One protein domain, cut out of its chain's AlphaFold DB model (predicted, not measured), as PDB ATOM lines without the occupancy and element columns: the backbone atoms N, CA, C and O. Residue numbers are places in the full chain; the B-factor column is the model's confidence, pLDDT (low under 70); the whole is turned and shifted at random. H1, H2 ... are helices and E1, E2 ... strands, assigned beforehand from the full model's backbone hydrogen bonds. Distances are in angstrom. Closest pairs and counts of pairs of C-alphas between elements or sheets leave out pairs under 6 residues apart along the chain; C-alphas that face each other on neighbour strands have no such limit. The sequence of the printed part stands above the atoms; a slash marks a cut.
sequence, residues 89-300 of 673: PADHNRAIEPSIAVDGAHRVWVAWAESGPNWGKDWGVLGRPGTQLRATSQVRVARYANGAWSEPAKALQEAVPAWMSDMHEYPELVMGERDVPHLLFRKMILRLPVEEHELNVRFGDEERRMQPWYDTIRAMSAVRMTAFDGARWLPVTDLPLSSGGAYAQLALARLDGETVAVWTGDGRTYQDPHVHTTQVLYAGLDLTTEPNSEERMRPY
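AT A GLANCE: This is residues 89 to 300 of the 673 residues of the protein "DUF3604 domain-containing protein" of Acidobacteriia bacterium (UniProt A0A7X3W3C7). Two strongly twisted sheets, E1 E2 E3 E4 E13 and E5 E6 E9, make a sandwich that is only partly face to face and meets mainly at E5, and a third sheet, E10 E11 E12, lies beyond E5. From the ends of E6 and E9 a thin arm runs out through H2 to the small hairpin E7 and E8, which makes the length. The 212 printed residues hold two named helices and 13 named strands, along the chain E1 E2 E3 E4 H1 E5 E6 E7 E8 H2 E9 E10 E11 E12 E13; the sheets are antiparallel. The class is mostly strand, with under half of the residues in named elements. The whole is only just loose, close to compact, with a radius of gyration of the C-alphas of 20.6 A, and flat, spanning 77 by 47 by 25 A.

HOW THE PARTS SIT: Begin with E1, residues 94 to 102, E2, 108 to 115, E3, 138 to 145, and E4, 148 to 152: a meander, each strand the antiparallel neighbour of the one before. Look for N 96 and O 113, 2.9 A, N 110 and O 142, 2.9 A, and N 143 and O 150, 2.7 A, within hydrogen-bond range. E13, residues 297 to 299, is the edge strand beside E4, with N 151 and O 298 at 2.9 A. H1, residues 156 to 159, only grazes this sheet, with residues 156 to 157. Next come E5, residues 168 to 175, E6, 181 to 190, and E9, 219 to 227, with N 172 and O 184 at 2.8 A and N 185 and O 224 at 2.9 A. These two sheets are a sandwich, face to face, the parts that face each other 9.4 A centre to centre; the closest C-alphas of E1 and E5 are those of Ser 99 and Glu 172, 5.3 A apart. E7, residues 199 to 203, and E8, 206 to 210, are a hairpin, with N 201 and O 208 at 3.0 A; H2, residues 213 to 216, follows, apart from E6. E10, residues 250 to 255, E11, 258 to 265, and E12, 279 to 285, are a second meander, with N 253 and O 260 at 3.0 A and N 263 and O 281 at 2.9 A. E5 and E10 are near each other, with 8 pairs of C-alphas within 10 A. H1 and H2 are too short for an O i to N i+4 pair; each has its one O i to N i+3 pair within range.

IN THESE COORDINATES: Find C-alpha 94 at (8.703, 2.240, 7.849); from there E1 runs 23.8 A, bending by 62 degrees at residue 97. E6, the longest strand, runs 28.2 A to C-alpha 190 at (28.406, -4.205, -0.522), and E9 runs 25.9 A. E13 ends at C-alpha 299, (-2.609, -14.549, 9.915).

THE WHOLE: The C-alphas farthest apart are those of Asn 146 and Asp 205, 78.0 A. The printed part has no cut; its long links are E2 to E3, E9 to E10, E11 to E12 and E12 to E13. Look for low confidence at residues 192 to 218, under 70 in pLDDT.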
ATOM      1  N   PRO A  89      -2.271  -3.681   8.326       92.62
ATOM      2  CA  PRO A  89      -2.058  -3.438   9.746       92.62
ATOM      3  C   PRO A  89      -0.595  -3.050   9.985       92.62
ATOM      4  O   PRO A  89       0.297  -3.829   9.687       92.62
ATOM      5  N   ALA A  90      -0.349  -1.847  10.481       86.25
ATOM      6  CA  ALA A  90       1.001  -1.319  10.619       86.25
ATOM      7  C   ALA A  90       1.545  -1.477  12.042       86.25
ATOM      8  O   ALA A  90       0.782  -1.571  13.010       86.25
ATOM      9  N   ASP A  91       2.871  -1.475  12.147       85.88
ATOM     10  CA  ASP A  91       3.614  -1.250  13.384       85.88
ATOM     11  C   ASP A  91       4.367   0.093  13.301       85.88
ATOM     12  O   ASP A  91       3.924   1.016  12.624       85.88
ATOM     13  N   HIS A  92       5.461   0.252  14.044       90.06
ATOM     14  CA  HIS A  92       6.247   1.489  14.047       90.06
ATOM     15  C   HIS A  92       7.374   1.513  13.006       90.06
ATOM     16  O   HIS A  92       8.091   2.511  12.914       90.06
ATOM     17  N   ASN A  93       7.564   0.428  12.255       92.62
ATOM     18  CA  ASN A  93       8.516   0.359  11.159       92.62
ATOM     19  C   ASN A  93       8.048   1.225   9.986       92.62
ATOM     20  O   ASN A  93       6.874   1.563   9.844       92.62
ATOM     21  N   ARG A  94       8.993   1.596   9.128       94.25
ATOM     22  CA  ARG A  94       8.703   2.240   7.849       94.25
ATOM     23  C   ARG A  94       8.313   1.169   6.839       94.25
ATOM     24  O   ARG A  94       9.157   0.321   6.568       94.25
ATOM     25  N   ALA A  95       7.152   1.288   6.200       95.88
ATOM     26  CA  ALA A  95       6.731   0.467   5.067       95.88
ATOM     27  C   ALA A  95       6.518   1.329   3.811       95.88
ATOM     28  O   ALA A  95       5.668   2.210   3.808       95.88
ATOM     29  N   ILE A  96       7.298   1.106   2.750       96.25
ATOM     30  CA  ILE A  96       7.293   1.940   1.533       96.25
ATOM     31  C   ILE A  96       7.377   1.103   0.261       96.25
ATOM     32  O   ILE A  96       7.675  -0.091   0.330       96.25
ATOM     33  N   GLU A  97       7.193   1.752  -0.892       95.50
ATOM     34  CA  GLU A  97       7.378   1.139  -2.216       95.50
ATOM     35  C   GLU A  97       6.498  -0.107  -2.383       95.50
ATOM     36  O   GLU A  97       7.014  -1.215  -2.573       95.50
ATOM     37  N   PRO A  98       5.169   0.028  -2.229       97.69
ATOM     38  CA  PRO A  98       4.305  -1.116  -2.386       97.69
ATOM     39  C   PRO A  98       4.308  -1.580  -3.838       97.69
ATOM     40  O   PRO A  98       4.278  -0.774  -4.763       97.69
ATOM     41  N   SER A  99       4.239  -2.891  -4.017       98.00
ATOM     42  CA  SER A  99       3.836  -3.498  -5.274       98.00
ATOM     43  C   SER A  99       2.666  -4.436  -5.048       98.00
ATOM     44  O   SER A  99       2.580  -5.104  -4.014       98.00
ATOM     45  N   ILE A 100       1.738  -4.465  -5.998       98.25
ATOM     46  CA  ILE A 100       0.454  -5.138  -5.872       98.25
ATOM     47  C   ILE A 100       0.197  -6.074  -7.047       98.25
ATOM     48  O   ILE A 100       0.488  -5.780  -8.201       98.25
ATOM     49  N   ALA A 101      -0.417  -7.218  -6.759       97.44
ATOM     50  CA  ALA A 101      -0.878  -8.151  -7.772       97.44
ATOM     51  C   ALA A 101      -2.148  -8.879  -7.301       97.44
ATOM     52  O   ALA A 101      -2.315  -9.145  -6.113       97.44
ATOM     53  N   VAL A 102      -3.060  -9.209  -8.217       97.81
ATOM     54  CA  VAL A 102      -4.324  -9.897  -7.894       97.81
ATOM     55  C   VAL A 102      -4.359 -11.235  -8.612       97.81
ATOM     56  O   VAL A 102      -4.118 -11.291  -9.816       97.81
ATOM     57  N   ASP A 103      -4.647 -12.306  -7.877       96.12
ATOM     58  CA  ASP A 103      -4.769 -13.643  -8.461       96.12
ATOM     59  C   ASP A 103      -6.181 -13.948  -8.987       96.12
ATOM     60  O   ASP A 103      -7.152 -13.236  -8.704       96.12
ATOM     61  N   GLY A 104      -6.310 -15.043  -9.741       95.12
ATOM     62  CA  GLY A 104      -7.569 -15.514 -10.320       95.12
ATOM     63  C   GLY A 104      -8.684 -15.803  -9.306       95.12
ATOM     64  O   GLY A 104      -9.850 -15.890  -9.689       95.12
ATOM     65  N   ALA A 105      -8.365 -15.904  -8.011       95.19
ATOM     66  CA  ALA A 105      -9.328 -16.085  -6.926       95.19
ATOM     67  C   ALA A 105      -9.728 -14.761  -6.239       95.19
ATOM     68  O   ALA A 105     -10.333 -14.794  -5.165       95.19
ATOM     69  N   HIS A 106      -9.415 -13.608  -6.846       96.12
ATOM     70  CA  HIS A 106      -9.656 -12.262  -6.307       96.12
ATOM     71  C   HIS A 106      -8.931 -11.982  -4.981       96.12
ATOM     72  O   HIS A 106      -9.381 -11.152  -4.187       96.12
ATOM     73  N   ARG A 107      -7.814 -12.665  -4.711       97.06
ATOM     74  CA  ARG A 107      -6.989 -12.378  -3.532       97.06
ATOM     75  C   ARG A 107      -5.930 -11.353  -3.928       97.06
ATOM     76  O   ARG A 107      -5.257 -11.505  -4.946       97.06
ATOM     77  N   VAL A 108      -5.797 -10.309  -3.119       98.44
ATOM     78  CA  VAL A 108      -4.865  -9.204  -3.366       98.44
ATOM     79  C   VAL A 108      -3.563  -9.508  -2.643       98.44
ATOM     80  O   VAL A 108      -3.561  -9.662  -1.424       98.44
ATOM     81  N   TRP A 109      -2.465  -9.600  -3.377       98.56
ATOM     82  CA  TRP A 109      -1.113  -9.738  -2.848       98.56
ATOM     83  C   TRP A 109      -0.422  -8.384  -2.884       98.56
ATOM     84  O   TRP A 109      -0.507  -7.675  -3.884       98.56
ATOM     85  N   VAL A 110       0.266  -8.044  -1.802       98.56
ATOM     86  CA  VAL A 110       1.020  -6.798  -1.672       98.56
ATOM     87  C   VAL A 110       2.393  -7.113  -1.108       98.56
ATOM     88  O   VAL A 110       2.502  -7.854  -0.128       98.56
ATOM     89  N   ALA A 111       3.428  -6.552  -1.718       98.38
ATOM     90  CA  ALA A 111       4.789  -6.546  -1.210       98.38
ATOM     91  C   ALA A 111       5.221  -5.111  -0.921       98.38
ATOM     92  O   ALA A 111       4.747  -4.203  -1.585       98.38
ATOM     93  N   TRP A 112       6.104  -4.901   0.050       97.81
ATOM     94  CA  TRP A 112       6.668  -3.580   0.356       97.81
ATOM     95  C   TRP A 112       8.057  -3.718   0.969       97.81
ATOM     96  O   TRP A 112       8.397  -4.775   1.510       97.81
ATOM     97  N   ALA A 113       8.856  -2.657   0.889       95.62
ATOM     98  CA  ALA A 113      10.123  -2.550   1.595       95.62
ATOM     99  C   ALA A 113       9.890  -2.028   3.022       95.62
ATOM    100  O   ALA A 113       9.241  -1.004   3.229       95.62
ATOM    101  N   GLU A 114      10.429  -2.738   4.012       94.81
ATOM    102  CA  GLU A 114      10.273  -2.450   5.435       94.81
ATOM    103  C   GLU A 114      11.620  -2.142   6.101       94.81
ATOM    104  O   GLU A 114      12.588  -2.895   5.950       94.81
ATOM    105  N   SER A 115      11.680  -1.054   6.867       92.62
ATOM    106  CA  SER A 115      12.860  -0.628   7.631       92.62
ATOM    107  C   SER A 115      12.494  -0.284   9.065       92.62
ATOM    108  O   SER A 115      11.345   0.017   9.358       92.62
ATOM    109  N   GLY A 116      13.492  -0.287   9.952       90.88
ATOM    110  CA  GLY A 116      13.284  -0.031  11.378       90.88
ATOM    111  C   GLY A 116      12.574   1.298  11.693       90.88
ATOM    112  O   GLY A 116      12.517   2.199  10.849       90.88
ATOM    113  N   PRO A 117      12.061   1.435  12.926       92.12
ATOM    114  CA  PRO A 117      11.274   2.589  13.336       92.12
ATOM    115  C   PRO A 117      12.132   3.861  13.416       92.12
ATOM    116  O   PRO A 117      13.362   3.798  13.361       92.12
ATOM    117  N   ASN A 118      11.497   5.029  13.584       93.50
ATOM    118  CA  ASN A 118      12.178   6.335  13.602       93.50
ATOM    119  C   ASN A 118      13.019   6.594  12.333       93.50
ATOM    120  O   ASN A 118      14.121   7.151  12.400       93.50
ATOM    121  N   TRP A 119      12.537   6.147  11.173       94.31
ATOM    122  CA  TRP A 119      13.244   6.338   9.912       94.31
ATOM    123  C   TRP A 119      13.424   7.823   9.582       94.31
ATOM    124  O   TRP A 119      12.474   8.601   9.640       94.31
ATOM    125  N   GLY A 120      14.654   8.213   9.244       93.81
ATOM    126  CA  GLY A 120      15.009   9.598   8.946       93.81
ATOM    127  C   GLY A 120      14.990  10.532  10.161       93.81
ATOM    128  O   GLY A 120      15.080  11.742   9.987       93.81
ATOM    129  N   LYS A 121      14.871  10.017  11.388       94.06
ATOM    130  CA  LYS A 121      15.009  10.820  12.616       94.06
ATOM    131  C   LYS A 121      16.471  10.895  13.065       94.06
ATOM    132  O   LYS A 121      17.366  10.429  12.363       94.06
ATOM    133  N   ASP A 122      16.699  11.503  14.221       93.56
ATOM    134  CA  ASP A 122      17.994  11.822  14.820       93.56
ATOM    135  C   ASP A 122      19.063  10.738  14.632       93.56
ATOM    136  O   ASP A 122      19.064   9.691  15.290       93.56
ATOM    137  N   TRP A 123      20.017  11.026  13.750       94.12
ATOM    138  CA  TRP A 123      21.194  10.200  13.534       94.12
ATOM    139  C   TRP A 123      22.403  11.041  13.133       94.12
ATOM    140  O   TRP A 123      22.457  11.599  12.040       94.12
ATOM    141  N   GLY A 124      23.412  11.101  13.997       94.00
ATOM    142  CA  GLY A 124      24.619  11.890  13.778       94.00
ATOM    143  C   GLY A 124      25.641  11.713  14.897       94.00
ATOM    144  O   GLY A 124      25.664  10.697  15.602       94.00
ATOM    145  N   VAL A 125      26.530  12.695  15.041       94.75
ATOM    146  CA  VAL A 125      27.553  12.728  16.100       94.75
ATOM    147  C   VAL A 125      26.996  13.109  17.469       94.75
ATOM    148  O   VAL A 125      27.629  12.785  18.471       94.75
ATOM    149  N   LEU A 126      25.831  13.766  17.528       94.12
ATOM    150  CA  LEU A 126      25.209  14.196  18.786       94.12
ATOM    151  C   LEU A 126      24.260  13.137  19.367       94.12
ATOM    152  O   LEU A 126      23.987  13.139  20.563       94.12
ATOM    153  N   GLY A 127      23.811  12.182  18.555       93.56
ATOM    154  CA  GLY A 127      22.963  11.083  19.004       93.56
ATOM    155  C   GLY A 127      22.536  10.179  17.856       93.56
ATOM    156  O   GLY A 127      22.652  10.540  16.690       93.56
ATOM    157  N   ARG A 128      22.055   8.979  18.178       94.25
ATOM    158  CA  ARG A 128      21.637   7.972  17.189       94.25
ATOM    159  C   ARG A 128      20.339   7.221  17.558       94.25
ATOM    160  O   ARG A 128      20.327   5.995  17.483       94.25
ATOM    161  N   PRO A 129      19.272   7.889  18.046       93.12
ATOM    162  CA  PRO A 129      18.015   7.207  18.371       93.12
ATOM    163  C   PRO A 129      17.156   6.832  17.143       93.12
ATOM    164  O   PRO A 129      16.231   6.034  17.294       93.12
ATOM    165  N   GLY A 130      17.425   7.402  15.962       92.44
ATOM    166  CA  GLY A 130      16.701   7.130  14.715       92.44
ATOM    167  C   GLY A 130      17.261   5.976  13.874       92.44
ATOM    168  O   GLY A 130      18.273   5.368  14.211       92.44
ATOM    169  N   THR A 131      16.611   5.704  12.741       92.12
ATOM    170  CA  THR A 131      17.097   4.789  11.693       92.12
ATOM    171  C   THR A 131      17.501   5.599  10.457       92.12
ATOM    172  O   THR A 131      16.725   6.423   9.979       92.12
ATOM    173  N   GLN A 132      18.701   5.362   9.916       90.62
ATOM    174  CA  GLN A 132      19.214   6.051   8.717       90.62
ATOM    175  C   GLN A 132      18.356   5.769   7.477       90.62
ATOM    176  O   GLN A 132      17.653   4.757   7.423       90.62
ATOM    177  N   LEU A 133      18.501   6.597   6.436       91.50
ATOM    178  CA  LEU A 133      17.713   6.454   5.208       91.50
ATOM    179  C   LEU A 133      17.851   5.068   4.566       91.50
ATOM    180  O   LEU A 133      16.851   4.500   4.120       91.50
ATOM    181  N   ARG A 134      19.067   4.506   4.579       89.19
ATOM    182  CA  ARG A 134      19.377   3.181   4.031       89.19
ATOM    183  C   ARG A 134      20.200   2.329   5.004       89.19
ATOM    184  O   ARG A 134      21.317   1.899   4.714       89.19
ATOM    185  N   ALA A 135      19.650   2.106   6.200       85.06
ATOM    186  CA  ALA A 135      20.298   1.310   7.251       85.06
ATOM    187  C   ALA A 135      19.986  -0.193   7.147       85.06
ATOM    188  O   ALA A 135      20.888  -1.033   7.203       85.06
ATOM    189  N   THR A 136      18.694  -0.496   7.032       85.19
ATOM    190  CA  THR A 136      18.099  -1.833   6.967       85.19
ATOM    191  C   THR A 136      16.947  -1.792   5.972       85.19
ATOM    192  O   THR A 136      16.269  -0.773   5.866       85.19
ATOM    193  N   SER A 137      16.712  -2.876   5.238       91.38
ATOM    194  CA  SER A 137      15.509  -3.014   4.416       91.38
ATOM    195  C   SER A 137      15.165  -4.483   4.202       91.38
ATOM    196  O   SER A 137      16.053  -5.301   3.944       91.38
ATOM    197  N   GLN A 138      13.892  -4.835   4.316       94.06
ATOM    198  CA  GLN A 138      13.377  -6.182   4.102       94.06
ATOM    199  C   GLN A 138      12.097  -6.121   3.278       94.06
ATOM    200  O   GLN A 138      11.200  -5.356   3.594       94.06
ATOM    201  N   VAL A 139      11.967  -6.972   2.261       95.62
ATOM    202  CA  VAL A 139      10.689  -7.117   1.560       95.62
ATOM    203  C   VAL A 139       9.734  -7.976   2.382       95.62
ATOM    204  O   VAL A 139      10.024  -9.144   2.660       95.62
ATOM    205  N   ARG A 140       8.593  -7.403   2.750       95.81
ATOM    206  CA  ARG A 140       7.450  -8.114   3.329       95.81
ATOM    207  C   ARG A 140       6.447  -8.429   2.229       95.81
ATOM    208  O   ARG A 140       6.383  -7.710   1.239       95.81
ATOM    209  N   VAL A 141       5.678  -9.502   2.406       97.25
ATOM    210  CA  VAL A 141       4.582  -9.872   1.502       97.25
ATOM    211  C   VAL A 141       3.378 -10.304   2.323       97.25
ATOM    212  O   VAL A 141       3.489 -11.197   3.164       97.25
ATOM    213  N   ALA A 142       2.226  -9.707   2.046       97.56
ATOM    214  CA  ALA A 142       0.952 -10.079   2.639       97.56
ATOM    215  C   ALA A 142      -0.126 -10.251   1.565       97.56
ATOM    216  O   ALA A 142      -0.006  -9.799   0.428       97.56
ATOM    217  N   ARG A 143      -1.198 -10.935   1.949       97.81
ATOM    218  CA  ARG A 143      -2.356 -11.234   1.123       97.81
ATOM    219  C   ARG A 143      -3.627 -10.831   1.848       97.81
ATOM    220  O   ARG A 143      -3.894 -11.337   2.943       97.81
ATOM    221  N   TYR A 144      -4.428 -10.000   1.196       98.44
ATOM    222  CA  TYR A 144      -5.763  -9.612   1.618       98.44
ATOM    223  C   TYR A 144      -6.826 -10.424   0.874       98.44
ATOM    224  O   TYR A 144      -6.855 -10.477  -0.358       98.44
ATOM    225  N   ALA A 145      -7.713 -11.070   1.629       96.69
ATOM    226  CA  ALA A 145      -8.857 -11.797   1.090       96.69
ATOM    227  C   ALA A 145      -9.994 -11.831   2.115       96.69
ATOM    228  O   ALA A 145      -9.764 -12.083   3.297       96.69
ATOM    229  N   ASN A 146     -11.233 -11.615   1.663       94.62
ATOM    230  CA  ASN A 146     -12.439 -11.708   2.499       94.62
ATOM    231  C   ASN A 146     -12.372 -10.882   3.803       94.62
ATOM    232  O   ASN A 146     -12.827 -11.334   4.851       94.62
ATOM    233  N   GLY A 147     -11.783  -9.682   3.757       95.19
ATOM    234  CA  GLY A 147     -11.680  -8.808   4.930       95.19
ATOM    235  C   GLY A 147     -10.538  -9.134   5.897       95.19
ATOM    236  O   GLY A 147     -10.453  -8.490   6.939       95.19
ATOM    237  N   ALA A 148      -9.670 -10.100   5.585       96.88
ATOM    238  CA  ALA A 148      -8.587 -10.535   6.463       96.88
ATOM    239  C   ALA A 148      -7.222 -10.533   5.764       96.88
ATOM    240  O   ALA A 148      -7.116 -10.787   4.562       96.88
ATOM    241  N   TRP A 149      -6.176 -10.293   6.558       98.06
ATOM    242  CA  TRP A 149      -4.781 -10.309   6.130       98.06
ATOM    243  C   TRP A 149      -4.078 -11.608   6.535       98.06
ATOM    244  O   TRP A 149      -4.237 -12.119   7.646       98.06
ATOM    245  N   SER A 150      -3.264 -12.133   5.627       97.75
ATOM    246  CA  SER A 150      -2.419 -13.313   5.826       97.75
ATOM    247  C   SER A 150      -1.045 -13.094   5.200       97.75
ATOM    248  O   SER A 150      -0.913 -12.286   4.294       97.75
ATOM    249  N   GLU A 151      -0.026 -13.812   5.649       97.25
ATOM    250  CA  GLU A 151       1.326 -13.770   5.078       97.25
ATOM    251  C   GLU A 151       1.906 -15.189   4.957       97.25
ATOM    252  O   GLU A 151       1.425 -16.106   5.641       97.25
ATOM    253  N   PRO A 152       2.928 -15.405   4.108       97.00
ATOM    254  CA  PRO A 152       3.689 -16.649   4.098       97.00
ATOM    255  C   PRO A 152       4.144 -17.040   5.506       97.00
ATOM    256  O   PRO A 152       4.677 -16.220   6.249       97.00
ATOM    257  N   ALA A 153       3.972 -18.311   5.884       96.19
ATOM    258  CA  ALA A 153       4.315 -18.770   7.235       96.19
ATOM    259  C   ALA A 153       5.803 -18.578   7.585       96.19
ATOM    260  O   ALA A 153       6.149 -18.481   8.764       96.19
ATOM    261  N   LYS A 154       6.658 -18.530   6.557       95.31
ATOM    262  CA  LYS A 154       8.087 -18.239   6.632       95.31
ATOM    263  C   LYS A 154       8.393 -17.000   5.788       95.31
ATOM    264  O   LYS A 154       8.079 -16.988   4.596       95.31
ATOM    265  N   ALA A 155       9.021 -15.991   6.388       94.19
ATOM    266  CA  ALA A 155       9.419 -14.774   5.681       94.19
ATOM    267  C   ALA A 155      10.504 -15.065   4.625       94.19
ATOM    268  O   ALA A 155      11.266 -16.031   4.753       94.19
ATOM    269  N   LEU A 156      10.600 -14.219   3.595       94.94
ATOM    270  CA  LEU A 156      11.599 -14.359   2.528       94.94
ATOM    271  C   LEU A 156      13.025 -14.393   3.097       94.94
ATOM    272  O   LEU A 156      13.835 -15.239   2.730       94.94
ATOM    273  N   GLN A 157      13.305 -13.511   4.051       93.12
ATOM    274  CA  GLN A 157      14.606 -13.313   4.692       93.12
ATOM    275  C   GLN A 157      15.078 -14.559   5.442       93.12
ATOM    276  O   GLN A 157      16.270 -14.833   5.508       93.12
ATOM    277  N   GLU A 158      14.142 -15.351   5.967       93.06
ATOM    278  CA  GLU A 158      14.443 -16.623   6.623       93.06
ATOM    279  C   GLU A 158      14.628 -17.765   5.611       93.06
ATOM    280  O   GLU A 158      15.149 -18.836   5.946       93.06
ATOM    281  N   ALA A 159      14.103 -17.603   4.394       91.69
ATOM    282  CA  ALA A 159      14.099 -18.614   3.343       91.69
ATOM    283  C   ALA A 159      15.307 -18.524   2.396       91.69
ATOM    284  O   ALA A 159      15.564 -19.476   1.659       91.69
ATOM    285  N   VAL A 160      16.068 -17.431   2.455       92.50
ATOM    286  CA  VAL A 160      17.305 -17.218   1.694       92.50
ATOM    287  C   VAL A 160      18.555 -17.468   2.555       92.50
ATOM    288  O   VAL A 160      18.470 -17.501   3.785       92.50
ATOM    289  N   PRO A 161      19.743 -17.672   1.952       90.81
ATOM    290  CA  PRO A 161      20.999 -17.731   2.701       90.81
ATOM    291  C   PRO A 161      21.264 -16.448   3.505       90.81
ATOM    292  O   PRO A 161      20.913 -15.361   3.061       90.81
ATOM    293  N   ALA A 162      21.977 -16.553   4.631       89.94
ATOM    294  CA  ALA A 162      22.210 -15.430   5.555       89.94
ATOM    295  C   ALA A 162      22.882 -14.192   4.924       89.94
ATOM    296  O   ALA A 162      22.634 -13.074   5.346       89.94
ATOM    297  N   TRP A 163      23.716 -14.354   3.894       86.31
ATOM    298  CA  TRP A 163      24.324 -13.210   3.193       86.31
ATOM    299  C   TRP A 163      23.323 -12.434   2.312       86.31
ATOM    300  O   TRP A 163      23.610 -11.323   1.874       86.31
ATOM    301  N   MET A 164      22.157 -13.028   2.040       89.00
ATOM    302  CA  MET A 164      21.047 -12.460   1.280       89.00
ATOM    303  C   MET A 164      19.866 -12.106   2.200       89.00
ATOM    304  O   MET A 164      18.821 -11.741   1.709       89.00
ATOM    305  N   SER A 165      19.956 -12.216   3.529       90.25
ATOM    306  CA  SER A 165      18.767 -12.049   4.387       90.25
ATOM    307  C   SER A 165      18.356 -10.591   4.654       90.25
ATOM    308  O   SER A 165      17.448 -10.356   5.448       90.25
ATOM    309  N   ASP A 166      19.017  -9.606   4.046       89.62
ATOM    310  CA  ASP A 166      18.814  -8.182   4.315       89.62
ATOM    311  C   ASP A 166      18.959  -7.293   3.069       89.62
ATOM    312  O   ASP A 166      19.352  -7.741   1.992       89.62
ATOM    313  N   MET A 167      18.671  -6.003   3.232       92.12
ATOM    314  CA  MET A 167      18.772  -4.958   2.208       92.12
ATOM    315  C   MET A 167      18.047  -5.313   0.904       92.12
ATOM    316  O   MET A 167      18.632  -5.260  -0.182       92.12
ATOM    317  N   HIS A 168      16.781  -5.707   1.048       93.88
ATOM    318  CA  HIS A 168      15.836  -5.898  -0.051       93.88
ATOM    319  C   HIS A 168      14.977  -4.642  -0.212       93.88
ATOM    320  O   HIS A 168      14.353  -4.216   0.756       93.88
ATOM    321  N   GLU A 169      14.952  -4.061  -1.403       93.50
ATOM    322  CA  GLU A 169      14.310  -2.774  -1.724       93.50
ATOM    323  C   GLU A 169      13.552  -2.897  -3.054       93.50
ATOM    324  O   GLU A 169      13.824  -3.833  -3.814       93.50
ATOM    325  N   TYR A 170      12.643  -1.963  -3.354       94.44
ATOM    326  CA  TYR A 170      11.900  -1.905  -4.620       94.44
ATOM    327  C   TYR A 170      11.293  -3.259  -5.044       94.44
ATOM    328  O   TYR A 170      11.710  -3.825  -6.067       94.44
ATOM    329  N   PRO A 171      10.394  -3.854  -4.234       96.06
ATOM    330  CA  PRO A 171       9.720  -5.085  -4.620       96.06
ATOM    331  C   PRO A 171       8.784  -4.856  -5.809       96.06
ATOM    332  O   PRO A 171       8.115  -3.838  -5.888       96.06
ATOM    333  N   GLU A 172       8.692  -5.848  -6.687       96.12
ATOM    334  CA  GLU A 172       7.789  -5.876  -7.839       96.12
ATOM    335  C   GLU A 172       7.111  -7.252  -7.882       96.12
ATOM    336  O   GLU A 172       7.773  -8.284  -8.059       96.12
ATOM    337  N   LEU A 173       5.797  -7.283  -7.670       95.94
ATOM    338  CA  LEU A 173       4.979  -8.490  -7.703       95.94
ATOM    339  C   LEU A 173       4.368  -8.700  -9.085       95.94
ATOM    340  O   LEU A 173       3.790  -7.804  -9.689       95.94
ATOM    341  N   VAL A 174       4.407  -9.945  -9.551       95.00
ATOM    342  CA  VAL A 174       3.703 -10.362 -10.764       95.00
ATOM    343  C   VAL A 174       3.078 -11.735 -10.564       95.00
ATOM    344  O   VAL A 174       3.701 -12.648 -10.019       95.00
ATOM    345  N   MET A 175       1.831 -11.902 -11.006       94.62
ATOM    346  CA  MET A 175       1.196 -13.220 -11.016       94.62
ATOM    347  C   MET A 175       1.700 -14.036 -12.201       94.62
ATOM    348  O   MET A 175       1.663 -13.587 -13.348       94.62
ATOM    349  N   GLY A 176       2.180 -15.245 -11.910       93.12
ATOM    350  CA  GLY A 176       2.520 -16.230 -12.929       93.12
ATOM    351  C   GLY A 176       1.283 -16.876 -13.548       93.12
ATOM    352  O   GLY A 176       0.155 -16.670 -13.105       93.12
ATOM    353  N   GLU A 177       1.498 -17.723 -14.552       89.06
ATOM    354  CA  GLU A 177       0.419 -18.278 -15.392       89.06
ATOM    355  C   GLU A 177      -0.553 -19.208 -14.647       89.06
ATOM    356  O   GLU A 177      -1.597 -19.584 -15.177       89.06
ATOM    357  N   ARG A 178      -0.199 -19.595 -13.420       92.31
ATOM    358  CA  ARG A 178      -0.939 -20.529 -12.563       92.31
ATOM    359  C   ARG A 178      -1.280 -19.922 -11.203       92.31
ATOM    360  O   ARG A 178      -1.331 -20.648 -10.215       92.31
ATOM    361  N   ASP A 179      -1.445 -18.599 -11.147       93.44
ATOM    362  CA  ASP A 179      -1.753 -17.843  -9.921       93.44
ATOM    363  C   ASP A 179      -0.685 -17.969  -8.817       93.44
ATOM    364  O   ASP A 179      -0.971 -17.864  -7.623       93.44
ATOM    365  N   VAL A 180       0.573 -18.190  -9.215       96.25
ATOM    366  CA  VAL A 180       1.719 -18.191  -8.298       96.25
ATOM    367  C   VAL A 180       2.347 -16.794  -8.265       96.25
ATOM    368  O   VAL A 180       2.814 -16.329  -9.313       96.25
ATOM    369  N   PRO A 181       2.418 -16.125  -7.096       97.06
ATOM    370  CA  PRO A 181       3.092 -14.838  -6.973       97.06
ATOM    371  C   PRO A 181       4.601 -15.000  -7.181       97.06
ATOM    372  O   PRO A 181       5.277 -15.725  -6.442       97.06
ATOM    373  N   HIS A 182       5.127 -14.292  -8.175       97.50
ATOM    374  CA  HIS A 182       6.555 -14.084  -8.367       97.50
ATOM    375  C   HIS A 182       6.922 -12.697  -7.849       97.50
ATOM    376  O   HIS A 182       6.160 -11.743  -7.996       97.50
ATOM    377  N   LEU A 183       8.089 -12.609  -7.226       97.38
ATOM    378  CA  LEU A 183       8.598 -11.406  -6.596       97.38
ATOM    379  C   LEU A 183       9.972 -11.100  -7.174       97.38
ATOM    380  O   LEU A 183      10.902 -11.902  -7.027       97.38
ATOM    381  N   LEU A 184      10.098  -9.931  -7.787       96.50
ATOM    382  CA  LEU A 184      11.377  -9.315  -8.086       96.50
ATOM    383  C   LEU A 184      11.693  -8.299  -6.984       96.50
ATOM    384  O   LEU A 184      10.793  -7.706  -6.404       96.50
ATOM    385  N   PHE A 185      12.966  -8.134  -6.651       94.94
ATOM    386  CA  PHE A 185      13.409  -7.147  -5.666       94.94
ATOM    387  C   PHE A 185      14.863  -6.762  -5.915       94.94
ATOM    388  O   PHE A 185      15.647  -7.535  -6.477       94.94
ATOM    389  N   ARG A 186      15.256  -5.571  -5.475       93.50
ATOM    390  CA  ARG A 186      16.649  -5.126  -5.494       93.50
ATOM    391  C   ARG A 186      17.349  -5.585  -4.226       93.50
ATOM    392  O   ARG A 186      16.882  -5.326  -3.125       93.50
ATOM    393  N   LYS A 187      18.497  -6.243  -4.375       92.94
ATOM    394  CA  LYS A 187      19.408  -6.569  -3.274       92.94
ATOM    395  C   LYS A 187      20.593  -5.619  -3.310       92.94
ATOM    396  O   LYS A 187      21.324  -5.597  -4.302       92.94
ATOM    397  N   MET A 188      20.826  -4.896  -2.215       90.44
ATOM    398  CA  MET A 188      22.081  -4.173  -2.028       90.44
ATOM    399  C   MET A 188      23.246  -5.157  -1.898       90.44
ATOM    400  O   MET A 188      23.211  -6.101  -1.099       90.44
ATOM    401  N   ILE A 189      24.302  -4.886  -2.650       85.62
ATOM    402  CA  ILE A 189      25.572  -5.591  -2.648       85.62
ATOM    403  C   ILE A 189      26.634  -4.604  -2.172       85.62
ATOM    404  O   ILE A 189      26.896  -3.587  -2.817       85.62
ATOM    405  N   LEU A 190      27.246  -4.922  -1.032       79.69
ATOM    406  CA  LEU A 190      28.406  -4.205  -0.522       79.69
ATOM    407  C   LEU A 190      29.681  -4.866  -1.041       79.69
ATOM    408  O   LEU A 190      29.897  -6.064  -0.847       79.69
ATOM    409  N   ARG A 191      30.534  -4.080  -1.692       74.19
ATOM    410  CA  ARG A 191      31.859  -4.509  -2.129       74.19
ATOM    411  C   ARG A 191      32.829  -4.374  -0.961       74.19
ATOM    412  O   ARG A 191      33.011  -3.286  -0.415       74.19
ATOM    413  N   LEU A 192      33.452  -5.488  -0.576       66.38
ATOM    414  CA  LEU A 192      34.508  -5.460   0.434       66.38
ATOM    415  C   LEU A 192      35.700  -4.634  -0.076       66.38
ATOM    416  O   LEU A 192      35.984  -4.668  -1.277       66.38
ATOM    417  N   PRO A 193      36.420  -3.924   0.812       58.44
ATOM    418  CA  PRO A 193      37.691  -3.324   0.440       58.44
ATOM    419  C   PRO A 193      38.610  -4.428  -0.094       58.44
ATOM    420  O   PRO A 193      38.912  -5.380   0.623       58.44
ATOM    421  N   VAL A 194      39.028  -4.319  -1.351       56.34
ATOM    422  CA  VAL A 194      40.145  -5.109  -1.873       56.34
ATOM    423  C   VAL A 194      41.438  -4.379  -1.513       56.34
ATOM    424  O   VAL A 194      41.494  -3.152  -1.594       56.34
ATOM    425  N   GLU A 195      42.458  -5.113  -1.065       55.22
ATOM    426  CA  GLU A 195      43.816  -4.582  -0.894       55.22
ATOM    427  C   GLU A 195      44.408  -4.278  -2.281       55.22
ATOM    428  O   GLU A 195      45.221  -5.045  -2.781       55.22
ATOM    429  N   GLU A 196      43.979  -3.216  -2.970       48.66
ATOM    430  CA  GLU A 196      44.574  -2.879  -4.266       48.66
ATOM    431  C   GLU A 196      44.582  -1.371  -4.565       48.66
ATOM    432  O   GLU A 196      43.577  -0.681  -4.431       48.66
ATOM    433  N   HIS A 197      45.767  -0.914  -4.996       46.72
ATOM    434  CA  HIS A 197      46.132   0.405  -5.534       46.72
ATOM    435  C   HIS A 197      46.188   1.596  -4.560       46.72
ATOM    436  O   HIS A 197      45.645   2.662  -4.834       46.72
ATOM    437  N   GLU A 198      46.967   1.494  -3.475       49.12
ATOM    438  CA  GLU A 198      47.549   2.711  -2.887       49.12
ATOM    439  C   GLU A 198      48.481   3.364  -3.923       49.12
ATOM    440  O   GLU A 198      49.542   2.828  -4.258       49.12
ATOM    441  N   LEU A 199      48.089   4.522  -4.457       51.78
ATOM    442  CA  LEU A 199      48.975   5.331  -5.282       51.78
ATOM    443  C   LEU A 199      49.928   6.076  -4.349       51.78
ATOM    444  O   LEU A 199      49.544   7.021  -3.657       51.78
ATOM    445  N   ASN A 200      51.191   5.659  -4.347       55.09
ATOM    446  CA  ASN A 200      52.274   6.469  -3.803       55.09
ATOM    447  C   ASN A 200      52.637   7.519  -4.853       55.09
ATOM    448  O   ASN A 200      53.388   7.239  -5.790       55.09
ATOM    449  N   VAL A 201      52.073   8.717  -4.724       56.91
ATOM    450  CA  VAL A 201      52.390   9.832  -5.619       56.91
ATOM    451  C   VAL A 201      53.471  10.678  -4.960       56.91
ATOM    452  O   VAL A 201      53.319  11.133  -3.825       56.91
ATOM    453  N   ARG A 202      54.587  10.877  -5.666       48.69
ATOM    454  CA  ARG A 202      55.654  11.780  -5.225       48.69
ATOM    455  C   ARG A 202      55.432  13.177  -5.784       48.69
ATOM    456  O   ARG A 202      55.349  13.347  -6.997       48.69
ATOM    457  N   PHE A 203      55.406  14.159  -4.892       53.62
ATOM    458  CA  PHE A 203      55.345  15.582  -5.200       53.62
ATOM    459  C   PHE A 203      56.623  16.247  -4.676       53.62
ATOM    460  O   PHE A 203      56.731  16.588  -3.502       53.62
ATOM    461  N   GLY A 204      57.630  16.394  -5.543       65.50
ATOM    462  CA  GLY A 204      58.958  16.844  -5.114       65.50
ATOM    463  C   GLY A 204      59.592  15.851  -4.131       65.50
ATOM    464  O   GLY A 204      59.744  14.676  -4.469       65.50
ATOM    465  N   ASP A 205      59.929  16.322  -2.927       60.22
ATOM    466  CA  ASP A 205      60.485  15.502  -1.837       60.22
ATOM    467  C   ASP A 205      59.403  14.856  -0.943       60.22
ATOM    468  O   ASP A 205      59.725  14.037  -0.080       60.22
ATOM    469  N   GLU A 206      58.121  15.195  -1.133       47.69
ATOM    470  CA  GLU A 206      57.008  14.626  -0.365       47.69
ATOM    471  C   GLU A 206      56.418  13.394  -1.060       47.69
ATOM    472  O   GLU A 206      56.084  13.412  -2.246       47.69
ATOM    473  N   GLU A 207      56.235  12.312  -0.304       54.03
ATOM    474  CA  GLU A 207      55.497  11.131  -0.748       54.03
ATOM    475  C   GLU A 207      54.098  11.170  -0.125       54.03
ATOM    476  O   GLU A 207      53.950  11.095   1.097       54.03
ATOM    477  N   ARG A 208      53.062  11.317  -0.957       61.62
ATOM    478  CA  ARG A 208      51.665  11.266  -0.517       61.62
ATOM    479  C   ARG A 208      51.075   9.907  -0.862       61.62
ATOM    480  O   ARG A 208      51.038   9.512  -2.026       61.62
ATOM    481  N   ARG A 209      50.572   9.218   0.163       55.84
ATOM    482  CA  ARG A 209      49.709   8.048  -0.009       55.84
ATOM    483  C   ARG A 209      48.316   8.535  -0.355       55.84
ATOM    484  O   ARG A 209      47.667   9.171   0.472       55.84
ATOM    485  N   MET A 210      47.871   8.249  -1.568       55.09
ATOM    486  CA  MET A 210      46.505   8.518  -1.989       55.09
ATOM    487  C   MET A 210      45.807   7.187  -2.232       55.09
ATOM    488  O   MET A 210      46.287   6.362  -3.008       55.09
ATOM    489  N   GLN A 211      44.658   6.983  -1.585       53.75
ATOM    490  CA  GLN A 211      43.679   6.062  -2.141       53.75
ATOM    491  C   GLN A 211      43.014   6.788  -3.306       53.75
ATOM    492  O   GLN A 211      42.451   7.869  -3.102       53.75
ATOM    493  N   PRO A 212      43.106   6.259  -4.530       51.78
ATOM    494  CA  PRO A 212      42.346   6.819  -5.618       51.78
ATOM    495  C   PRO A 212      40.853   6.721  -5.304       51.78
ATOM    496  O   PRO A 212      40.297   5.635  -5.164       51.78
ATOM    497  N   TRP A 213      40.191   7.875  -5.217       50.75
ATOM    498  CA  TRP A 213      38.758   7.956  -4.924       50.75
ATOM    499  C   TRP A 213      37.881   7.249  -5.980       50.75
ATOM    500  O   TRP A 213      36.705   7.019  -5.728       50.75
ATOM    501  N   TYR A 214      38.434   6.847  -7.133       49.84
ATOM    502  CA  TYR A 214      37.717   6.098  -8.173       49.84
ATOM    503  C   TYR A 214      37.436   4.627  -7.806       49.84
ATOM    504  O   TYR A 214      36.465   4.069  -8.300       49.84
ATOM    505  N   ASP A 215      38.171   4.028  -6.862       52.78
ATOM    506  CA  ASP A 215      37.920   2.652  -6.387       52.78
ATOM    507  C   ASP A 215      36.905   2.585  -5.221       52.78
ATOM    508  O   ASP A 215      36.772   1.561  -4.540       52.78
ATOM    509  N   THR A 216      36.181   3.683  -4.959       57.09
ATOM    510  CA  THR A 216      35.348   3.845  -3.756       57.09
ATOM    511  C   THR A 216      33.891   3.442  -3.911       57.09
ATOM    512  O   THR A 216      33.233   3.398  -2.880       57.09
ATOM    513  N   ILE A 217      33.392   3.064  -5.100       62.22
ATOM    514  CA  ILE A 217      32.022   2.528  -5.233       62.22
ATOM    515  C   ILE A 217      31.911   1.233  -4.423       62.22
ATOM    516  O   ILE A 217      32.316   0.146  -4.848       62.22
ATOM    517  N   ARG A 218      31.377   1.375  -3.204       69.06
ATOM    518  CA  ARG A 218      31.240   0.287  -2.226       69.06
ATOM    519  C   ARG A 218      29.841  -0.291  -2.195       69.06
ATOM    520  O   ARG A 218      29.676  -1.395  -1.686       69.06
ATOM    521  N   ALA A 219      28.858   0.421  -2.731       77.81
ATOM    522  CA  ALA A 219      27.474  -0.007  -2.772       77.81
ATOM    523  C   ALA A 219      26.970  -0.073  -4.215       77.81
ATOM    524  O   ALA A 219      27.112   0.865  -4.996       77.81
ATOM    525  N   MET A 220      26.354  -1.196  -4.555       84.44
ATOM    526  CA  MET A 220      25.568  -1.375  -5.771       84.44
ATOM    527  C   MET A 220      24.294  -2.140  -5.419       84.44
ATOM    528  O   MET A 220      24.192  -2.722  -4.341       84.44
ATOM    529  N   SER A 221      23.327  -2.162  -6.321       89.50
ATOM    530  CA  SER A 221      22.105  -2.951  -6.191       89.50
ATOM    531  C   SER A 221      21.934  -3.822  -7.425       89.50
ATOM    532  O   SER A 221      22.225  -3.373  -8.528       89.50
ATOM    533  N   ALA A 222      21.454  -5.052  -7.250       91.50
ATOM    534  CA  ALA A 222      21.126  -5.956  -8.351       91.50
ATOM    535  C   ALA A 222      19.710  -6.507  -8.193       91.50
ATOM    536  O   ALA A 222      19.250  -6.735  -7.074       91.50
ATOM    537  N   VAL A 223      19.029  -6.744  -9.313       93.94
ATOM    538  CA  VAL A 223      17.682  -7.318  -9.311       93.94
ATOM    539  C   VAL A 223      17.772  -8.834  -9.126       93.94
ATOM    540  O   VAL A 223      18.581  -9.533  -9.749       93.94
ATOM    541  N   ARG A 224      16.932  -9.332  -8.227       94.19
ATOM    542  CA  ARG A 224      16.754 -10.733  -7.855       94.19
ATOM    543  C   ARG A 224      15.298 -11.119  -8.067       94.19
ATOM    544  O   ARG A 224      14.431 -10.255  -8.027       94.19
ATOM    545  N   MET A 225      15.042 -12.402  -8.281       95.62
ATOM    546  CA  MET A 225      13.703 -12.940  -8.504       95.62
ATOM    547  C   MET A 225      13.500 -14.234  -7.714       95.62
ATOM    548  O   MET A 225      14.417 -15.042  -7.580       95.62
ATOM    549  N   THR A 226      12.298 -14.432  -7.187       96.94
ATOM    550  CA  THR A 226      11.837 -15.672  -6.545       96.94
ATOM    551  C   THR A 226      10.327 -15.827  -6.754       96.94
ATOM    552  O   THR A 226       9.680 -14.961  -7.338       96.94
ATOM    553  N   ALA A 227       9.753 -16.925  -6.271       97.56
ATOM    554  CA  ALA A 227       8.316 -17.149  -6.228       97.56
ATOM    555  C   ALA A 227       7.918 -17.796  -4.903       97.56
ATOM    556  O   ALA A 227       8.714 -18.516  -4.291       97.56
ATOM    557  N   PHE A 228       6.679 -17.571  -4.479       97.75
ATOM    558  CA  PHE A 228       6.088 -18.290  -3.357       97.75
ATOM    559  C   PHE A 228       5.061 -19.288  -3.886       97.75
ATOM    560  O   PHE A 228       3.971 -18.903  -4.297       97.75
ATOM    561  N   ASP A 229       5.399 -20.579  -3.858       96.06
ATOM    562  CA  ASP A 229       4.578 -21.650  -4.446       96.06
ATOM    563  C   ASP A 229       3.298 -21.962  -3.643       96.06
ATOM    564  O   ASP A 229       2.583 -22.901  -3.961       96.06
ATOM    565  N   GLY A 230       2.998 -21.203  -2.589       94.62
ATOM    566  CA  GLY A 230       1.911 -21.472  -1.648       94.62
ATOM    567  C   GLY A 230       2.387 -22.152  -0.365       94.62
ATOM    568  O   GLY A 230       1.790 -21.925   0.684       94.62
ATOM    569  N   ALA A 231       3.492 -22.905  -0.393       95.12
ATOM    570  CA  ALA A 231       4.063 -23.564   0.785       95.12
ATOM    571  C   ALA A 231       5.412 -22.975   1.216       95.12
ATOM    572  O   ALA A 231       5.734 -22.966   2.411       95.12
ATOM    573  N   ARG A 232       6.236 -22.544   0.258       95.56
ATOM    574  CA  ARG A 232       7.601 -22.062   0.486       95.56
ATOM    575  C   ARG A 232       8.037 -21.058  -0.577       95.56
ATOM    576  O   ARG A 232       7.553 -21.056  -1.704       95.56
ATOM    577  N   TRP A 233       9.036 -20.265  -0.215       97.38
ATOM    578  CA  TRP A 233       9.817 -19.496  -1.176       97.38
ATOM    579  C   TRP A 233      10.724 -20.424  -1.985       97.38
ATOM    580  O   TRP A 233      11.364 -21.325  -1.429       97.38
ATOM    581  N   LEU A 234      10.770 -20.205  -3.295       96.38
ATOM    582  CA  LEU A 234      11.674 -20.896  -4.204       96.38
ATOM    583  C   LEU A 234      13.084 -20.280  -4.167       96.38
ATOM    584  O   LEU A 234      13.256 -19.147  -3.704       96.38
ATOM    585  N   PRO A 235      14.119 -21.006  -4.632       95.44
ATOM    586  CA  PRO A 235      15.465 -20.454  -4.729       95.44
ATOM    587  C   PRO A 235      15.490 -19.132  -5.502       95.44
ATOM    588  O   PRO A 235      14.847 -19.004  -6.540       95.44
ATOM    589  N   VAL A 236      16.246 -18.165  -4.987       95.50
ATOM    590  CA  VAL A 236      16.420 -16.861  -5.633       95.50
ATOM    591  C   VAL A 236      17.308 -17.004  -6.867       95.50
ATOM    592  O   VAL A 236      18.359 -17.646  -6.811       95.50
ATOM    593  N   THR A 237      16.901 -16.368  -7.958       93.56
ATOM    594  CA  THR A 237      17.662 -16.253  -9.202       93.56
ATOM    595  C   THR A 237      18.035 -14.803  -9.484       93.56
ATOM    596  O   THR A 237      17.333 -13.870  -9.091       93.56
ATOM    597  N   ASP A 238      19.133 -14.610 -10.205       91.25
ATOM    598  CA  ASP A 238      19.611 -13.288 -10.594       91.25
ATOM    599  C   ASP A 238      18.982 -12.860 -11.919       91.25
ATOM    600  O   ASP A 238      18.944 -13.650 -12.864       91.25
ATOM    601  N   LEU A 239      18.575 -11.593 -12.025       91.31
ATOM    602  CA  LEU A 239      18.379 -10.974 -13.331       91.31
ATOM    603  C   LEU A 239      19.766 -10.557 -13.858       91.31
ATOM    604  O   LEU A 239      20.417  -9.714 -13.228       91.31
ATOM    605  N   PRO A 240      20.281 -11.150 -14.952       88.38
ATOM    606  CA  PRO A 240      21.645 -10.890 -15.405       88.38
ATOM    607  C   PRO A 240      21.862  -9.417 -15.755       88.38
ATOM    608  O   PRO A 240      20.959  -8.764 -16.263       88.38
ATOM    609  N   LEU A 241      23.075  -8.898 -15.530       89.00
ATOM    610  CA  LEU A 241      23.450  -7.522 -15.905       89.00
ATOM    611  C   LEU A 241      22.507  -6.444 -15.327       89.00
ATOM    612  O   LEU A 241      22.267  -5.410 -15.947       89.00
ATOM    613  N   SER A 242      21.949  -6.693 -14.140       90.62
ATOM    614  CA  SER A 242      21.051  -5.765 -13.436       90.62
ATOM    615  C   SER A 242      21.727  -4.980 -12.310       90.62
ATOM    616  O   SER A 242      21.058  -4.216 -11.615       90.62
ATOM    617  N   SER A 243      23.037  -5.168 -12.124       88.44
ATOM    618  CA  SER A 243      23.837  -4.408 -11.166       88.44
ATOM    619  C   SER A 243      23.933  -2.933 -11.575       88.44
ATOM    620  O   SER A 243      24.196  -2.626 -12.738       88.44
ATOM    621  N   GLY A 244      23.743  -2.028 -10.616       85.06
ATOM    622  CA  GLY A 244      23.840  -0.581 -10.810       85.06
ATOM    623  C   GLY A 244      23.542   0.192  -9.523       85.06
ATOM    624  O   GLY A 244      23.711  -0.337  -8.424       85.06
ATOM    625  N   GLY A 245      23.091   1.441  -9.656       82.12
ATOM    626  CA  GLY A 245      22.560   2.224  -8.532       82.12
ATOM    627  C   GLY A 245      21.281   1.604  -7.957       82.12
ATOM    628  O   GLY A 245      20.637   0.769  -8.599       82.12
ATOM    629  N   ALA A 246      20.910   2.007  -6.745       81.81
ATOM    630  CA  ALA A 246      19.657   1.590  -6.127       81.81
ATOM    631  C   ALA A 246      18.454   2.161  -6.893       81.81
ATOM    632  O   ALA A 246      17.564   1.392  -7.261       81.81
ATOM    633  N   TYR A 247      18.487   3.450  -7.255       84.06
ATOM    634  CA  TYR A 247      17.429   4.058  -8.060       84.06
ATOM    635  C   TYR A 247      17.632   3.817  -9.559       84.06
ATOM    636  O   TYR A 247      18.189   4.640 -10.305       84.06
ATOM    637  N   ALA A 248      17.135   2.659  -9.990       80.50
ATOM    638  CA  ALA A 248      16.930   2.280 -11.378       80.50
ATOM    639  C   ALA A 248      15.499   1.751 -11.547       80.50
ATOM    640  O   ALA A 248      15.020   0.954 -10.741       80.50
ATOM    641  N   GLN A 249      14.806   2.167 -12.603       77.00
ATOM    642  CA  GLN A 249      13.449   1.684 -12.860       77.00
ATOM    643  C   GLN A 249      13.497   0.290 -13.496       77.00
ATOM    644  O   GLN A 249      14.289   0.033 -14.408       77.00
ATOM    645  N   LEU A 250      12.669  -0.608 -12.969       89.56
ATOM    646  CA  LEU A 250      12.319  -1.888 -13.571       89.56
ATOM    647  C   LEU A 250      10.876  -1.747 -14.054       89.56
ATOM    648  O   LEU A 250      10.038  -1.224 -13.334       89.56
ATOM    649  N   ALA A 251      10.598  -2.174 -15.276       90.19
ATOM    650  CA  ALA A 251       9.244  -2.221 -15.803       90.19
ATOM    651  C   ALA A 251       8.921  -3.648 -16.233       90.19
ATOM    652  O   ALA A 251       9.757  -4.328 -16.834       90.19
ATOM    653  N   LEU A 252       7.697  -4.080 -15.950       90.62
ATOM    654  CA  LEU A 252       7.152  -5.354 -16.395       90.62
ATOM    655  C   LEU A 252       6.060  -5.096 -17.432       90.62
ATOM    656  O   LEU A 252       5.202  -4.232 -17.256       90.62
ATOM    657  N   ALA A 253       6.082  -5.854 -18.522       87.25
ATOM    658  CA  ALA A 253       5.054  -5.792 -19.554       87.25
ATOM    659  C   ALA A 253       4.724  -7.192 -20.071       87.25
ATOM    660  O   ALA A 253       5.582  -8.071 -20.090       87.25
ATOM    661  N   ARG A 254       3.486  -7.401 -20.531       84.31
ATOM    662  CA  ARG A 254       3.102  -8.616 -21.262       84.31
ATOM    663  C   ARG A 254       3.286  -8.363 -22.763       84.31
ATOM    664  O   ARG A 254       2.721  -7.406 -23.288       84.31
ATOM    665  N   LEU A 255       4.051  -9.210 -23.444       82.88
ATOM    666  CA  LEU A 255       4.317  -9.161 -24.884       82.88
ATOM    667  C   LEU A 255       4.091 -10.557 -25.472       82.88
ATOM    668  O   LEU A 255       4.728 -11.505 -25.035       82.88
ATOM    669  N   ASP A 256       3.159 -10.695 -26.420       84.19
ATOM    670  CA  ASP A 256       2.834 -11.963 -27.103       84.19
ATOM    671  C   ASP A 256       2.571 -13.166 -26.173       84.19
ATOM    672  O   ASP A 256       2.821 -14.317 -26.517       84.19
ATOM    673  N   GLY A 257       2.019 -12.903 -24.985       79.50
ATOM    674  CA  GLY A 257       1.750 -13.942 -23.992       79.50
ATOM    675  C   GLY A 257       2.962 -14.333 -23.146       79.50
ATOM    676  O   GLY A 257       2.854 -15.271 -22.372       79.50
ATOM    677  N   GLU A 258       4.071 -13.602 -23.217       87.81
ATOM    678  CA  GLU A 258       5.203 -13.704 -22.294       87.81
ATOM    679  C   GLU A 258       5.301 -12.441 -21.436       87.81
ATOM    680  O   GLU A 258       4.894 -11.353 -21.848       87.81
ATOM    681  N   THR A 259       5.823 -12.562 -20.217       91.19
ATOM    682  CA  THR A 259       6.122 -11.389 -19.385       91.19
ATOM    683  C   THR A 259       7.572 -10.997 -19.610       91.19
ATOM    684  O   THR A 259       8.469 -11.815 -19.434       91.19
ATOM    685  N   VAL A 260       7.803  -9.746 -19.985       93.69
ATOM    686  CA  VAL A 260       9.124  -9.179 -20.248       93.69
ATOM    687  C   VAL A 260       9.458  -8.172 -19.156       93.69
ATOM    688  O   VAL A 260       8.672  -7.268 -18.874       93.69
ATOM    689  N   ALA A 261      10.641  -8.321 -18.566       93.88
ATOM    690  CA  ALA A 261      11.262  -7.313 -17.720       93.88
ATOM    691  C   ALA A 261      12.128  -6.379 -18.566       93.88
ATOM    692  O   ALA A 261      12.866  -6.849 -19.432       93.88
ATOM    693  N   VAL A 262      12.080  -5.078 -18.283       93.69
ATOM    694  CA  VAL A 262      12.912  -4.040 -18.905       93.69
ATOM    695  C   VAL A 262      13.566  -3.204 -17.809       93.69
ATOM    696  O   VAL A 262      12.880  -2.729 -16.909       93.69
ATOM    697  N   TRP A 263      14.882  -3.009 -17.866       91.06
ATOM    698  CA  TRP A 263      15.622  -2.246 -16.854       91.06
ATOM    699  C   TRP A 263      16.799  -1.486 -17.460       91.06
ATOM    700  O   TRP A 263      17.256  -1.774 -18.566       91.06
ATOM    701  N   THR A 264      17.321  -0.513 -16.714       86.62
ATOM    702  CA  THR A 264      18.574   0.162 -17.066       86.62
ATOM    703  C   THR A 264      19.766  -0.538 -16.421       86.62
ATOM    704  O   THR A 264      19.751  -0.779 -15.215       86.62
ATOM    705  N   GLY A 265      20.809  -0.809 -17.203       84.00
ATOM    706  CA  GLY A 265      22.105  -1.292 -16.726       84.00
ATOM    707  C   GLY A 265      23.205  -0.284 -17.038       84.00
ATOM    708  O   GLY A 265      23.216   0.315 -18.116       84.00
ATOM    709  N   ASP A 266      24.133  -0.093 -16.103       81.50
ATOM    710  CA  ASP A 266      25.247   0.848 -16.267       81.50
ATOM    711  C   ASP A 266      26.622   0.167 -16.414       81.50
ATOM    712  O   ASP A 266      27.649   0.821 -16.605       81.50
ATOM    713  N   GLY A 267      26.623  -1.169 -16.443       82.50
ATOM    714  CA  GLY A 267      27.797  -2.005 -16.687       82.50
ATOM    715  C   GLY A 267      28.631  -2.312 -15.444       82.50
ATOM    716  O   GLY A 267      29.606  -3.052 -15.565       82.50
ATOM    717  N   ARG A 268      28.252  -1.800 -14.265       82.38
ATOM    718  CA  ARG A 268      28.935  -2.115 -13.005       82.38
ATOM    719  C   ARG A 268      28.819  -3.597 -12.655       82.38
ATOM    720  O   ARG A 268      27.787  -4.235 -12.854       82.38
ATOM    721  N   THR A 269      29.877  -4.143 -12.069       83.06
ATOM    722  CA  THR A 269      29.943  -5.511 -11.540       83.06
ATOM    723  C   THR A 269      30.608  -5.513 -10.166       83.06
ATOM    724  O   THR A 269      31.182  -4.516  -9.738       83.06
ATOM    725  N   TYR A 270      30.570  -6.646  -9.460       80.12
ATOM    726  CA  TYR A 270      31.278  -6.766  -8.181       80.12
ATOM    727  C   TYR A 270      32.801  -6.588  -8.345       80.12
ATOM    728  O   TYR A 270      33.464  -5.994  -7.493       80.12
ATOM    729  N   GLN A 271      33.363  -7.109  -9.441       79.94
ATOM    730  CA  GLN A 271      34.790  -7.019  -9.749       79.94
ATOM    731  C   GLN A 271      35.185  -5.598 -10.159       79.94
ATOM    732  O   GLN A 271      36.165  -5.068  -9.637       79.94
ATOM    733  N   ASP A 272      34.397  -4.997 -11.048       79.00
ATOM    734  CA  ASP A 272      34.622  -3.665 -11.591       79.00
ATOM    735  C   ASP A 272      33.422  -2.759 -11.275       79.00
ATOM    736  O   ASP A 272      32.381  -2.866 -11.936       79.00
ATOM    737  N   PRO A 273      33.537  -1.893 -10.256       75.69
ATOM    738  CA  PRO A 273      32.420  -1.101  -9.777       75.69
ATOM    739  C   PRO A 273      32.248   0.213 -10.557       75.69
ATOM    740  O   PRO A 273      31.418   1.028 -10.164       75.69
ATOM    741  N   HIS A 274      32.993   0.435 -11.647       74.88
ATOM    742  CA  HIS A 274      32.899   1.650 -12.456       74.88
ATOM    743  C   HIS A 274      31.702   1.621 -13.411       74.88
ATOM    744  O   HIS A 274      31.361   0.592 -13.997       74.88
ATOM    745  N   VAL A 275      31.066   2.777 -13.597       75.88
ATOM    746  CA  VAL A 275      30.032   2.956 -14.621       75.88
ATOM    747  C   VAL A 275      30.690   2.947 -16.000       75.88
ATOM    748  O   VAL A 275      31.578   3.751 -16.268       75.88
ATOM    749  N   HIS A 276      30.233   2.060 -16.886       73.69
ATOM    750  CA  HIS A 276      30.800   1.875 -18.229       73.69
ATOM    751  C   HIS A 276      29.844   2.266 -19.347       73.69
ATOM    752  O   HIS A 276      30.267   2.606 -20.453       73.69
ATOM    753  N   THR A 277      28.541   2.159 -19.101       75.44
ATOM    754  CA  THR A 277      27.519   2.315 -20.136       75.44
ATOM    755  C   THR A 277      26.234   2.907 -19.560       75.44
ATOM    756  O   THR A 277      26.101   3.140 -18.362       75.44
ATOM    757  N   THR A 278      25.260   3.171 -20.423       76.12
ATOM    758  CA  THR A 278      23.868   3.386 -20.019       76.12
ATOM    759  C   THR A 278      23.012   2.651 -21.039       76.12
ATOM    760  O   THR A 278      22.765   3.159 -22.131       76.12
ATOM    761  N   GLN A 279      22.659   1.405 -20.730       84.19
ATOM    762  CA  GLN A 279      21.902   0.524 -21.616       84.19
ATOM    763  C   GLN A 279      20.504   0.279 -21.066       84.19
ATOM    764  O   GLN A 279      20.312   0.181 -19.855       84.19
ATOM    765  N   VAL A 280      19.537   0.139 -21.971       89.62
ATOM    766  CA  VAL A 280      18.239  -0.460 -21.659       89.62
ATOM    767  C   VAL A 280      18.328  -1.932 -22.037       89.62
ATOM    768  O   VAL A 280      18.637  -2.267 -23.181       89.62
ATOM    769  N   LEU A 281      18.097  -2.793 -21.059       91.31
ATOM    770  CA  LEU A 281      18.136  -4.242 -21.174       91.31
ATOM    771  C   LEU A 281      16.719  -4.788 -21.028       91.31
ATOM    772  O   LEU A 281      15.877  -4.172 -20.375       91.31
ATOM    773  N   TYR A 282      16.460  -5.938 -21.643       92.69
ATOM    774  CA  TYR A 282      15.198  -6.643 -21.483       92.69
ATOM    775  C   TYR A 282      15.402  -8.156 -21.511       92.69
ATOM    776  O   TYR A 282      16.342  -8.654 -22.136       92.69
ATOM    777  N   ALA A 283      14.514  -8.884 -20.838       92.44
ATOM    778  CA  ALA A 283      14.488 -10.340 -20.838       92.44
ATOM    779  C   ALA A 283      13.063 -10.856 -20.616       92.44
ATOM    780  O   ALA A 283      12.307 -10.279 -19.834       92.44
ATOM    781  N   GLY A 284      12.718 -11.959 -21.282       92.44
ATOM    782  CA  GLY A 284      11.536 -12.743 -20.930       92.44
ATOM    783  C   GLY A 284      11.729 -13.402 -19.563       92.44
ATOM    784  O   GLY A 284      12.822 -13.878 -19.248       92.44
ATOM    785  N   LEU A 285      10.679 -13.400 -18.749       92.81
ATOM    786  CA  LEU A 285      10.656 -14.018 -17.429       92.81
ATOM    787  C   LEU A 285       9.974 -15.385 -17.496       92.81
ATOM    788  O   LEU A 285       8.873 -15.509 -18.033       92.81
ATOM    789  N   ASP A 286      10.596 -16.394 -16.888       91.12
ATOM    790  CA  ASP A 286       9.944 -17.679 -16.642       91.12
ATOM    791  C   ASP A 286       9.030 -17.563 -15.417       91.12
ATOM    792  O   ASP A 286       9.498 -17.479 -14.281       91.12
ATOM    793  N   LEU A 287       7.719 -17.533 -15.665       93.50
ATOM    794  CA  LEU A 287       6.673 -17.447 -14.641       93.50
ATOM    795  C   LEU A 287       5.797 -18.709 -14.603       93.50
ATOM    796  O   LEU A 287       4.614 -18.648 -14.257       93.50
ATOM    797  N   THR A 288       6.363 -19.859 -14.988       93.25
ATOM    798  CA  THR A 288       5.630 -21.129 -15.153       93.25
ATOM    799  C   THR A 288       5.592 -22.004 -13.899       93.25
ATOM    800  O   THR A 288       5.144 -23.155 -13.960       93.25
ATOM    801  N   THR A 289       6.031 -21.459 -12.758       94.75
ATOM    802  CA  THR A 289       6.079 -22.143 -11.459       94.75
ATOM    803  C   THR A 289       4.775 -22.877 -11.134       94.75
ATOM    804  O   THR A 289       3.680 -22.321 -11.217       94.75
ATOM    805  N   GLU A 290       4.912 -24.136 -10.715       94.81
ATOM    806  CA  GLU A 290       3.799 -24.962 -10.253       94.81
ATOM    807  C   GLU A 290       3.363 -24.557  -8.839       94.81
ATOM    808  O   GLU A 290       4.218 -24.481  -7.949       94.81
ATOM    809  N   PRO A 291       2.058 -24.354  -8.586       94.38
ATOM    810  CA  PRO A 291       1.571 -24.158  -7.232       94.38
ATOM    811  C   PRO A 291       1.718 -25.449  -6.422       94.38
ATOM    812  O   PRO A 291       1.531 -26.568  -6.907       94.38
ATOM    813  N   ASN A 292       2.015 -25.287  -5.144       94.44
ATOM    814  CA  ASN A 292       1.997 -26.357  -4.170       94.44
ATOM    815  C   ASN A 292       0.548 -26.714  -3.812       94.44
ATOM    816  O   ASN A 292      -0.321 -25.850  -3.715       94.44
ATOM    817  N   SER A 293       0.284 -27.999  -3.571       85.75
ATOM    818  CA  SER A 293      -1.044 -28.466  -3.166       85.75
ATOM    819  C   SER A 293      -1.423 -28.069  -1.736       85.75
ATOM    820  O   SER A 293      -2.603 -28.081  -1.398       85.75
ATOM    821  N   GLU A 294      -0.441 -27.762  -0.881       90.50
ATOM    822  CA  GLU A 294      -0.666 -27.278   0.484       90.50
ATOM    823  C   GLU A 294      -0.325 -25.791   0.597       90.50
ATOM    824  O   GLU A 294       0.796 -25.381   0.300       90.50
ATOM    825  N   GLU A 295      -1.256 -24.992   1.116       91.81
ATOM    826  CA  GLU A 295      -1.001 -23.587   1.425       91.81
ATOM    827  C   GLU A 295      -0.494 -23.427   2.871       91.81
ATOM    828  O   GLU A 295      -1.149 -23.842   3.829       91.81
ATOM    829  N   ARG A 296       0.679 -22.807   3.046       96.12
ATOM    830  CA  ARG A 296       1.316 -22.508   4.338       96.12
ATOM    831  C   ARG A 296       1.366 -21.006   4.569       96.12
ATOM    832  O   ARG A 296       2.423 -20.376   4.522       96.12
ATOM    833  N   MET A 297       0.195 -20.457   4.852       96.44
ATOM    834  CA  MET A 297      -0.001 -19.062   5.237       96.44
ATOM    835  C   MET A 297      -0.348 -18.982   6.726       96.44
ATOM    836  O   MET A 297      -0.904 -19.920   7.299       96.44
ATOM    837  N   ARG A 298      -0.050 -17.848   7.354       96.31
ATOM    838  CA  ARG A 298      -0.474 -17.517   8.721       96.31
ATOM    839  C   ARG A 298      -1.224 -16.181   8.728       96.31
ATOM    840  O   ARG A 298      -1.041 -15.401   7.795       96.31
ATOM    841  N   PRO A 299      -2.068 -15.894   9.735       96.88
ATOM    842  CA  PRO A 299      -2.609 -14.549   9.915       96.88
ATOM    843  C   PRO A 299      -1.472 -13.527  10.003       96.88
ATOM    844  O   PRO A 299      -0.486 -13.778  10.695       96.88
ATOM    845  N   TYR A 300      -1.609 -12.403   9.304       95.31
ATOM    846  CA  TYR A 300      -0.644 -11.312   9.408       95.31
ATOM    847  C   TYR A 300      -0.888 -10.552  10.714       95.31
ATOM    848  O   TYR A 300      -2.021 -10.158  11.004       95.31
TER     849      TYR A 300